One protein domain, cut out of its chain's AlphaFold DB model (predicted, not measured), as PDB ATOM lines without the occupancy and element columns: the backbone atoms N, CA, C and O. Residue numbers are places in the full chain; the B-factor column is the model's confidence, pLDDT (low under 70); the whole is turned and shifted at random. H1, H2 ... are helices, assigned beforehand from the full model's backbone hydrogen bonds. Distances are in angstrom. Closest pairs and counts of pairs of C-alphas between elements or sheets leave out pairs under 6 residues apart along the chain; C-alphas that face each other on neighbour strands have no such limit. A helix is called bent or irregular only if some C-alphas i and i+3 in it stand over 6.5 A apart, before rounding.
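This is residues 231 to 281 of the 293 residues of a protein of Rotaria sordida (UniProt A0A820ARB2). One long helix, H1, forms an arm that reaches away from a small body, made of the irregular helix H2, a long loop that folds back past it, and the short helix H3. H1 and H2 follow each other directly and make a corner like an L, and the loop brings H3 back near the beginning of H2. Residues 231 to 245, which belong to H1, stick out from the rest. The printed part has 51 residues with three named helices in the order H1, H2, H3 and no named strand, and its class is all helix. The whole is loose, with a radius of gyration of the C-alphas of 13.6 A, and elongated, spanning 43 by 25 by 15 A.

H1, residues 231 to 247, stands free over residues 231 to 245 and touches no helix. H2, residues 250 to 262, follows after a tight link of 2 residues, and H1 and H2 meet only through their link. H2 is irregular: C-alphas 251 and 254 are 7.2 A apart. H3, residues 276 to 280, is close to H2 but not clearly touching it, with 1 pair of C-alphas within 8 A. Their closest C-alphas are those of Phe 252 and Ile 276, 7.6 A apart, while the two centres are 13.6 A apart. H1 and H3 are apart. In H1 and H3 each backbone O i to N i+4 pair is within hydrogen-bond range, and in H2 it is 7 of 9.

H1 begins at C-alpha 231, at (176.968, 187.942, 110.092), and ends at C-alpha 247, at (155.916, 198.610, 104.722), a length of 24.2 A over 17 residues. H2, with 13 residues, runs from Pro 250, whose C-alpha is at (149.611, 202.738, 107.998), to Ala 262, 19.4 A from first to last C-alpha. H3, with 5 residues, runs from Ile 276 to Cys 280, whose C-alpha is at (159.726, 207.670, 101.192).

The two C-alphas farthest apart are those of Lys 231 and Lys 267, at 42.9 A. Without residues 231 to 245, the remaining 36 residues span 29 by 17 by 13 A, with a radius of gyration of 9.9 A. The link from H2 to H3, residues 263 to 275, is long, and its C-alphas lie 9 to 19 A from the mean of the C-alphas. The printed part has no cut. The mean pLDDT of the printed part is 81.1, and residues 231 to 235 of H1 are under 70, where the model's confidence is low.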
ATOM      1  N   LYS A 231     176.822 186.482 110.248       61.34
ATOM      2  CA  LYS A 231     176.968 187.942 110.092       61.34
ATOM      3  C   LYS A 231     176.219 188.447 108.851       61.34
ATOM      4  O   LYS A 231     175.543 189.466 108.921       61.34
ATOM      5  N   GLU A 232     176.253 187.688 107.760       57.12
ATOM      6  CA  GLU A 232     175.522 188.003 106.524       57.12
ATOM      7  C   GLU A 232     174.013 187.762 106.679       57.12
ATOM      8  O   GLU A 232     173.197 188.562 106.224       57.12
ATOM      9  N   ILE A 233     173.630 186.714 107.416       59.84
ATOM     10  CA  ILE A 233     172.224 186.393 107.711       59.84
ATOM     11  C   ILE A 233     171.604 187.407 108.686       59.84
ATOM     12  O   ILE A 233     170.431 187.749 108.544       59.84
ATOM     13  N   SER A 234     172.363 187.900 109.677       61.91
ATOM     14  CA  SER A 234     171.910 188.966 110.587       61.91
ATOM     15  C   SER A 234     171.577 190.214 109.785       61.91
ATOM     16  O   SER A 234     170.468 190.719 109.909       61.91
ATOM     17  N   ASN A 235     172.461 190.612 108.865       67.38
ATOM     18  CA  ASN A 235     172.209 191.732 107.963       67.38
ATOM     19  C   ASN A 235     170.940 191.517 107.121       67.38
ATOM     20  O   ASN A 235     170.141 192.438 106.986       67.38
ATOM     21  N   TRP A 236     170.705 190.310 106.591       71.44
ATOM     22  CA  TRP A 236     169.472 190.013 105.849       71.44
ATOM     23  C   TRP A 236     168.220 190.090 106.726       71.44
ATOM     24  O   TRP A 236     167.245 190.732 106.350       71.44
ATOM     25  N   ASN A 237     168.229 189.473 107.908       71.06
ATOM     26  CA  ASN A 237     167.084 189.503 108.818       71.06
ATOM     27  C   ASN A 237     166.811 190.915 109.347       71.06
ATOM     28  O   ASN A 237     165.652 191.290 109.512       71.06
ATOM     29  N   GLU A 238     167.855 191.706 109.584       74.81
ATOM     30  CA  GLU A 238     167.757 193.124 109.925       74.81
ATOM     31  C   GLU A 238     167.147 193.915 108.764       74.81
ATOM     32  O   GLU A 238     166.194 194.660 108.983       74.81
ATOM     33  N   LEU A 239     167.591 193.683 107.523       76.38
ATOM     34  CA  LEU A 239     167.005 194.291 106.324       76.38
ATOM     35  C   LEU A 239     165.536 193.899 106.133       76.38
ATOM     36  O   LEU A 239     164.699 194.771 105.917       76.38
ATOM     37  N   VAL A 240     165.190 192.617 106.258       78.25
ATOM     38  CA  VAL A 240     163.803 192.136 106.165       78.25
ATOM     39  C   VAL A 240     162.950 192.735 107.278       78.25
ATOM     40  O   VAL A 240     161.827 193.155 107.016       78.25
ATOM     41  N   SER A 241     163.475 192.838 108.501       83.12
ATOM     42  CA  SER A 241     162.763 193.451 109.630       83.12
ATOM     43  C   SER A 241     162.546 194.948 109.415       83.12
ATOM     44  O   SER A 241     161.459 195.454 109.690       83.12
ATOM     45  N   LEU A 242     163.546 195.652 108.880       81.25
ATOM     46  CA  LEU A 242     163.454 197.066 108.518       81.25
ATOM     47  C   LEU A 242     162.433 197.295 107.404       81.25
ATOM     48  O   LEU A 242     161.563 198.152 107.546       81.25
ATOM     49  N   VAL A 243     162.487 196.504 106.332       80.12
ATOM     50  CA  VAL A 243     161.530 196.580 105.218       80.12
ATOM     51  C   VAL A 243     160.121 196.244 105.697       80.12
ATOM     52  O   VAL A 243     159.182 196.969 105.381       80.12
ATOM     53  N   HIS A 244     159.963 195.193 106.504       81.88
ATOM     54  CA  HIS A 244     158.681 194.823 107.094       81.88
ATOM     55  C   HIS A 244     158.128 195.953 107.964       81.88
ATOM     56  O   HIS A 244     156.959 196.301 107.828       81.88
ATOM     57  N   ASN A 245     158.949 196.561 108.821       82.50
ATOM     58  CA  ASN A 245     158.537 197.691 109.648       82.50
ATOM     59  C   ASN A 245     158.130 198.903 108.791       82.50
ATOM     60  O   ASN A 245     157.077 199.493 109.025       82.50
ATOM     61  N   GLN A 246     158.910 199.223 107.754       79.81
ATOM     62  CA  GLN A 246     158.631 200.341 106.852       79.81
ATOM     63  C   GLN A 246     157.325 200.131 106.074       79.81
ATOM     64  O   GLN A 246     156.494 201.030 106.021       79.81
ATOM     65  N   LEU A 247     157.112 198.939 105.507       79.00
ATOM     66  CA  LEU A 247     155.916 198.610 104.722       79.00
ATOM     67  C   LEU A 247     154.681 198.330 105.588       79.00
ATOM     68  O   LEU A 247     153.561 198.439 105.098       79.00
ATOM     69  N   SER A 248     154.866 198.024 106.873       84.00
ATOM     70  CA  SER A 248     153.766 197.908 107.841       84.00
ATOM     71  C   SER A 248     153.221 199.265 108.292       84.00
ATOM     72  O   SER A 248     152.221 199.312 109.012       84.00
ATOM     73  N   ALA A 249     153.847 200.378 107.890       84.88
ATOM     74  CA  ALA A 249     153.351 201.704 108.215       84.88
ATOM     75  C   ALA A 249     151.924 201.914 107.655       84.88
ATOM     76  O   ALA A 249     151.649 201.548 106.508       84.88
ATOM     77  N   PRO A 250     151.009 202.561 108.410       86.56
ATOM     78  CA  PRO A 250     149.611 202.738 107.998       86.56
ATOM     79  C   PRO A 250     149.434 203.428 106.640       86.56
ATOM     80  O   PRO A 250     148.454 203.166 105.942       86.56
ATOM     81  N   VAL A 251     150.392 204.276 106.255       86.38
ATOM     82  CA  VAL A 251     150.408 204.993 104.973       86.38
ATOM     83  C   VAL A 251     150.428 204.042 103.766       86.38
ATOM     84  O   VAL A 251     149.804 204.335 102.751       86.38
ATOM     85  N   PHE A 252     151.035 202.855 103.897       88.00
ATOM     86  CA  PHE A 252     151.138 201.867 102.818       88.00
ATOM     87  C   PHE A 252     150.013 200.829 102.811       88.00
ATOM     88  O   PHE A 252     149.934 200.020 101.887       88.00
ATOM     89  N   ASN A 253     149.098 200.849 103.786       87.12
ATOM     90  CA  ASN A 253     148.029 199.850 103.890       87.12
ATOM     91  C   ASN A 253     147.164 199.802 102.616       87.12
ATOM     92  O   ASN A 253     146.932 198.733 102.053       87.12
ATOM     93  N   LYS A 254     146.757 200.970 102.108       88.25
ATOM     94  CA  LYS A 254     145.963 201.056 100.875       88.25
ATOM     95  C   LYS A 254     146.727 200.547  99.650       88.25
ATOM     96  O   LYS A 254     146.132 199.879  98.813       88.25
ATOM     97  N   MET A 255     148.035 200.796  99.577       87.38
ATOM     98  CA  MET A 255     148.900 200.284  98.508       87.38
ATOM     99  C   MET A 255     149.004 198.754  98.544       87.38
ATOM    100  O   MET A 255     148.935 198.103  97.504       87.38
ATOM    101  N   ILE A 256     149.128 198.163  99.734       86.75
ATOM    102  CA  ILE A 256     149.154 196.702  99.904       86.75
ATOM    103  C   ILE A 256     147.797 196.099  99.517       86.75
ATOM    104  O   ILE A 256     147.747 195.132  98.756       86.75
ATOM    105  N   CYS A 257     146.692 196.704  99.962       86.94
ATOM    106  CA  CYS A 257     145.346 196.301  99.553       86.94
ATOM    107  C   CYS A 257     145.155 196.405  98.029       86.94
ATOM    108  O   CYS A 257     144.491 195.556  97.434       86.94
ATOM    109  N   TYR A 258     145.763 197.404  97.382       89.75
ATOM    110  CA  TYR A 258     145.724 197.545  95.929       89.75
ATOM    111  C   TYR A 258     146.508 196.432  95.238       89.75
ATOM    112  O   TYR A 258     146.035 195.883  94.250       89.75
ATOM    113  N   ALA A 259     147.675 196.048  95.764       86.81
ATOM    114  CA  ALA A 259     148.428 194.916  95.231       86.81
ATOM    115  C   ALA A 259     147.602 193.618  95.285       86.81
ATOM    116  O   ALA A 259     147.584 192.853  94.322       86.81
ATOM    117  N   TRP A 260     146.846 193.395  96.366       89.31
ATOM    118  CA  TRP A 260     145.914 192.266  96.459       89.31
ATOM    119  C   TRP A 260     144.761 192.357  95.456       89.31
ATOM    120  O   TRP A 260     144.420 191.340  94.847       89.31
ATOM    121  N   PHE A 261     144.211 193.551  95.230       91.38
ATOM    122  CA  PHE A 261     143.189 193.792  94.207       91.38
ATOM    123  C   PHE A 261     143.729 193.523  92.794       91.38
ATOM    124  O   PHE A 261     143.119 192.779  92.029       91.38
ATOM    125  N   ALA A 262     144.920 194.034  92.472       87.31
ATOM    126  CA  ALA A 262     145.588 193.840  91.185       87.31
ATOM    127  C   ALA A 262     145.929 192.365  90.908       87.31
ATOM    128  O   ALA A 262     145.891 191.920  89.761       87.31
ATOM    129  N   CYS A 263     146.220 191.589  91.954       89.19
ATOM    130  CA  CYS A 263     146.417 190.143  91.868       89.19
ATOM    131  C   CYS A 263     145.104 189.332  91.893       89.19
ATOM    132  O   CYS A 263     145.149 188.111  91.766       89.19
ATOM    133  N   GLY A 264     143.945 189.980  92.050       88.44
ATOM    134  CA  GLY A 264     142.626 189.339  92.048       88.44
ATOM    135  C   GLY A 264     142.223 188.666  93.365       88.44
ATOM    136  O   GLY A 264     141.260 187.900  93.385       88.44
ATOM    137  N   TYR A 265     142.935 188.933  94.464       85.94
ATOM    138  CA  TYR A 265     142.608 188.401  95.793       85.94
ATOM    139  C   TYR A 265     141.491 189.184  96.491       85.94
ATOM    140  O   TYR A 265     140.783 188.629  97.332       85.94
ATOM    141  N   THR A 266     141.302 190.454  96.137       88.38
ATOM    142  CA  THR A 266     140.213 191.305  96.636       88.38
ATOM    143  C   THR A 266     139.421 191.896  95.472       88.38
ATOM    144  O   THR A 266     139.916 191.993  94.351       88.38
ATOM    145  N   LYS A 267     138.152 192.245  95.723       84.00
ATOM    146  CA  LYS A 267     137.245 192.814  94.709       84.00
ATOM    147  C   LYS A 267     137.156 194.338  94.760       84.00
ATOM    148  O   LYS A 267     136.685 194.937  93.799       84.00
ATOM    149  N   ASP A 268     137.603 194.933  95.859       87.75
ATOM    150  CA  ASP A 268     137.490 196.363  96.115       87.75
ATOM    151  C   ASP A 268     138.813 197.055  95.780       87.75
ATOM    152  O   ASP A 268     139.865 196.654  96.280       87.75
ATOM    153  N   ASP A 269     138.747 198.092  94.944       88.12
ATOM    154  CA  ASP A 269     139.886 198.952  94.615       88.12
ATOM    155  C   ASP A 269     140.062 200.016  95.718       88.12
ATOM    156  O   ASP A 269     139.175 200.855  95.904       88.12
ATOM    157  N   PRO A 270     141.179 200.012  96.468       84.81
ATOM    158  CA  PRO A 270     141.419 200.962  97.552       84.81
ATOM    159  C   PRO A 270     142.024 202.297  97.078       84.81
ATOM    160  O   PRO A 270     142.456 203.098  97.914       84.81
ATOM    161  N   SER A 271     142.079 202.548  95.764       80.69
ATOM    162  CA  SER A 271     142.524 203.822  95.192       80.69
ATOM    163  C   SER A 271     141.659 205.002  95.670       80.69
ATOM    164  O   SER A 271     140.435 204.878  95.748       80.69
ATOM    165  N   PRO A 272     142.250 206.181  95.958       83.25
ATOM    166  CA  PRO A 272     143.653 206.554  95.751       83.25
ATOM    167  C   PRO A 272     144.567 206.285  96.966       83.25
ATOM    168  O   PRO A 272     144.143 206.350  98.126       83.25
ATOM    169  N   PHE A 273     145.850 206.047  96.682       85.44
ATOM    170  CA  PHE A 273     146.945 205.930  97.650       85.44
ATOM    171  C   PHE A 273     148.254 206.455  97.037       85.44
ATOM    172  O   PHE A 273     148.382 206.516  95.816       85.44
ATOM    173  N   GLU A 274     149.211 206.830  97.881       81.88
ATOM    174  CA  GLU A 274     150.543 207.293  97.469       81.88
ATOM    175  C   GLU A 274     151.503 206.101  97.363       81.88
ATOM    176  O   GLU A 274     151.412 205.148  98.144       81.88
ATOM    177  N   ASN A 275     152.399 206.111  96.372       79.00
ATOM    178  CA  ASN A 275     153.347 205.012  96.178       79.00
ATOM    179  C   ASN A 275     154.587 205.175  97.088       79.00
ATOM    180  O   ASN A 275     154.822 206.234  97.668       79.00
ATOM    181  N   ILE A 276     155.410 204.125  97.204       79.62
ATOM    182  CA  ILE A 276     156.624 204.145  98.048       79.62
ATOM    183  C   ILE A 276     157.568 205.294  97.673       79.62
ATOM    184  O   ILE A 276     158.172 205.887  98.563       79.62
ATOM    185  N   ASN A 277     157.700 205.617  96.387       76.50
ATOM    186  CA  ASN A 277     158.579 206.694  95.940       76.50
ATOM    187  C   ASN A 277     158.060 208.060  96.386       76.50
ATOM    188  O   ASN A 277     158.843 208.865  96.875       76.50
ATOM    189  N   ASP A 278     156.753 208.290  96.293       80.62
ATOM    190  CA  ASP A 278     156.138 209.563  96.668       80.62
ATOM    191  C   ASP A 278     156.249 209.816  98.183       80.62
ATOM    192  O   ASP A 278     156.496 210.944  98.606       80.62
ATOM    193  N   VAL A 279     156.123 208.759  98.998       81.12
ATOM    194  CA  VAL A 279     156.126 208.849 100.470       81.12
ATOM    195  C   VAL A 279     157.537 208.799 101.067       81.12
ATOM    196  O   VAL A 279     157.853 209.575 101.967       81.12
ATOM    197  N   CYS A 280     158.388 207.871 100.618       76.75
ATOM    198  CA  CYS A 280     159.726 207.670 101.192       76.75
ATOM    199  C   CYS A 280     160.805 208.542 100.536       76.75
ATOM    200  O   CYS A 280     161.848 208.759 101.149       76.75
ATOM    201  N   PHE A 281     160.582 209.017  99.307       76.00
ATOM    202  CA  PHE A 281     161.567 209.772  98.530       76.00
ATOM    203  C   PHE A 281     160.946 211.044  97.925       76.00
ATOM    204  O   PHE A 281     160.925 211.202  96.700       76.00
TER     205      PHE A 281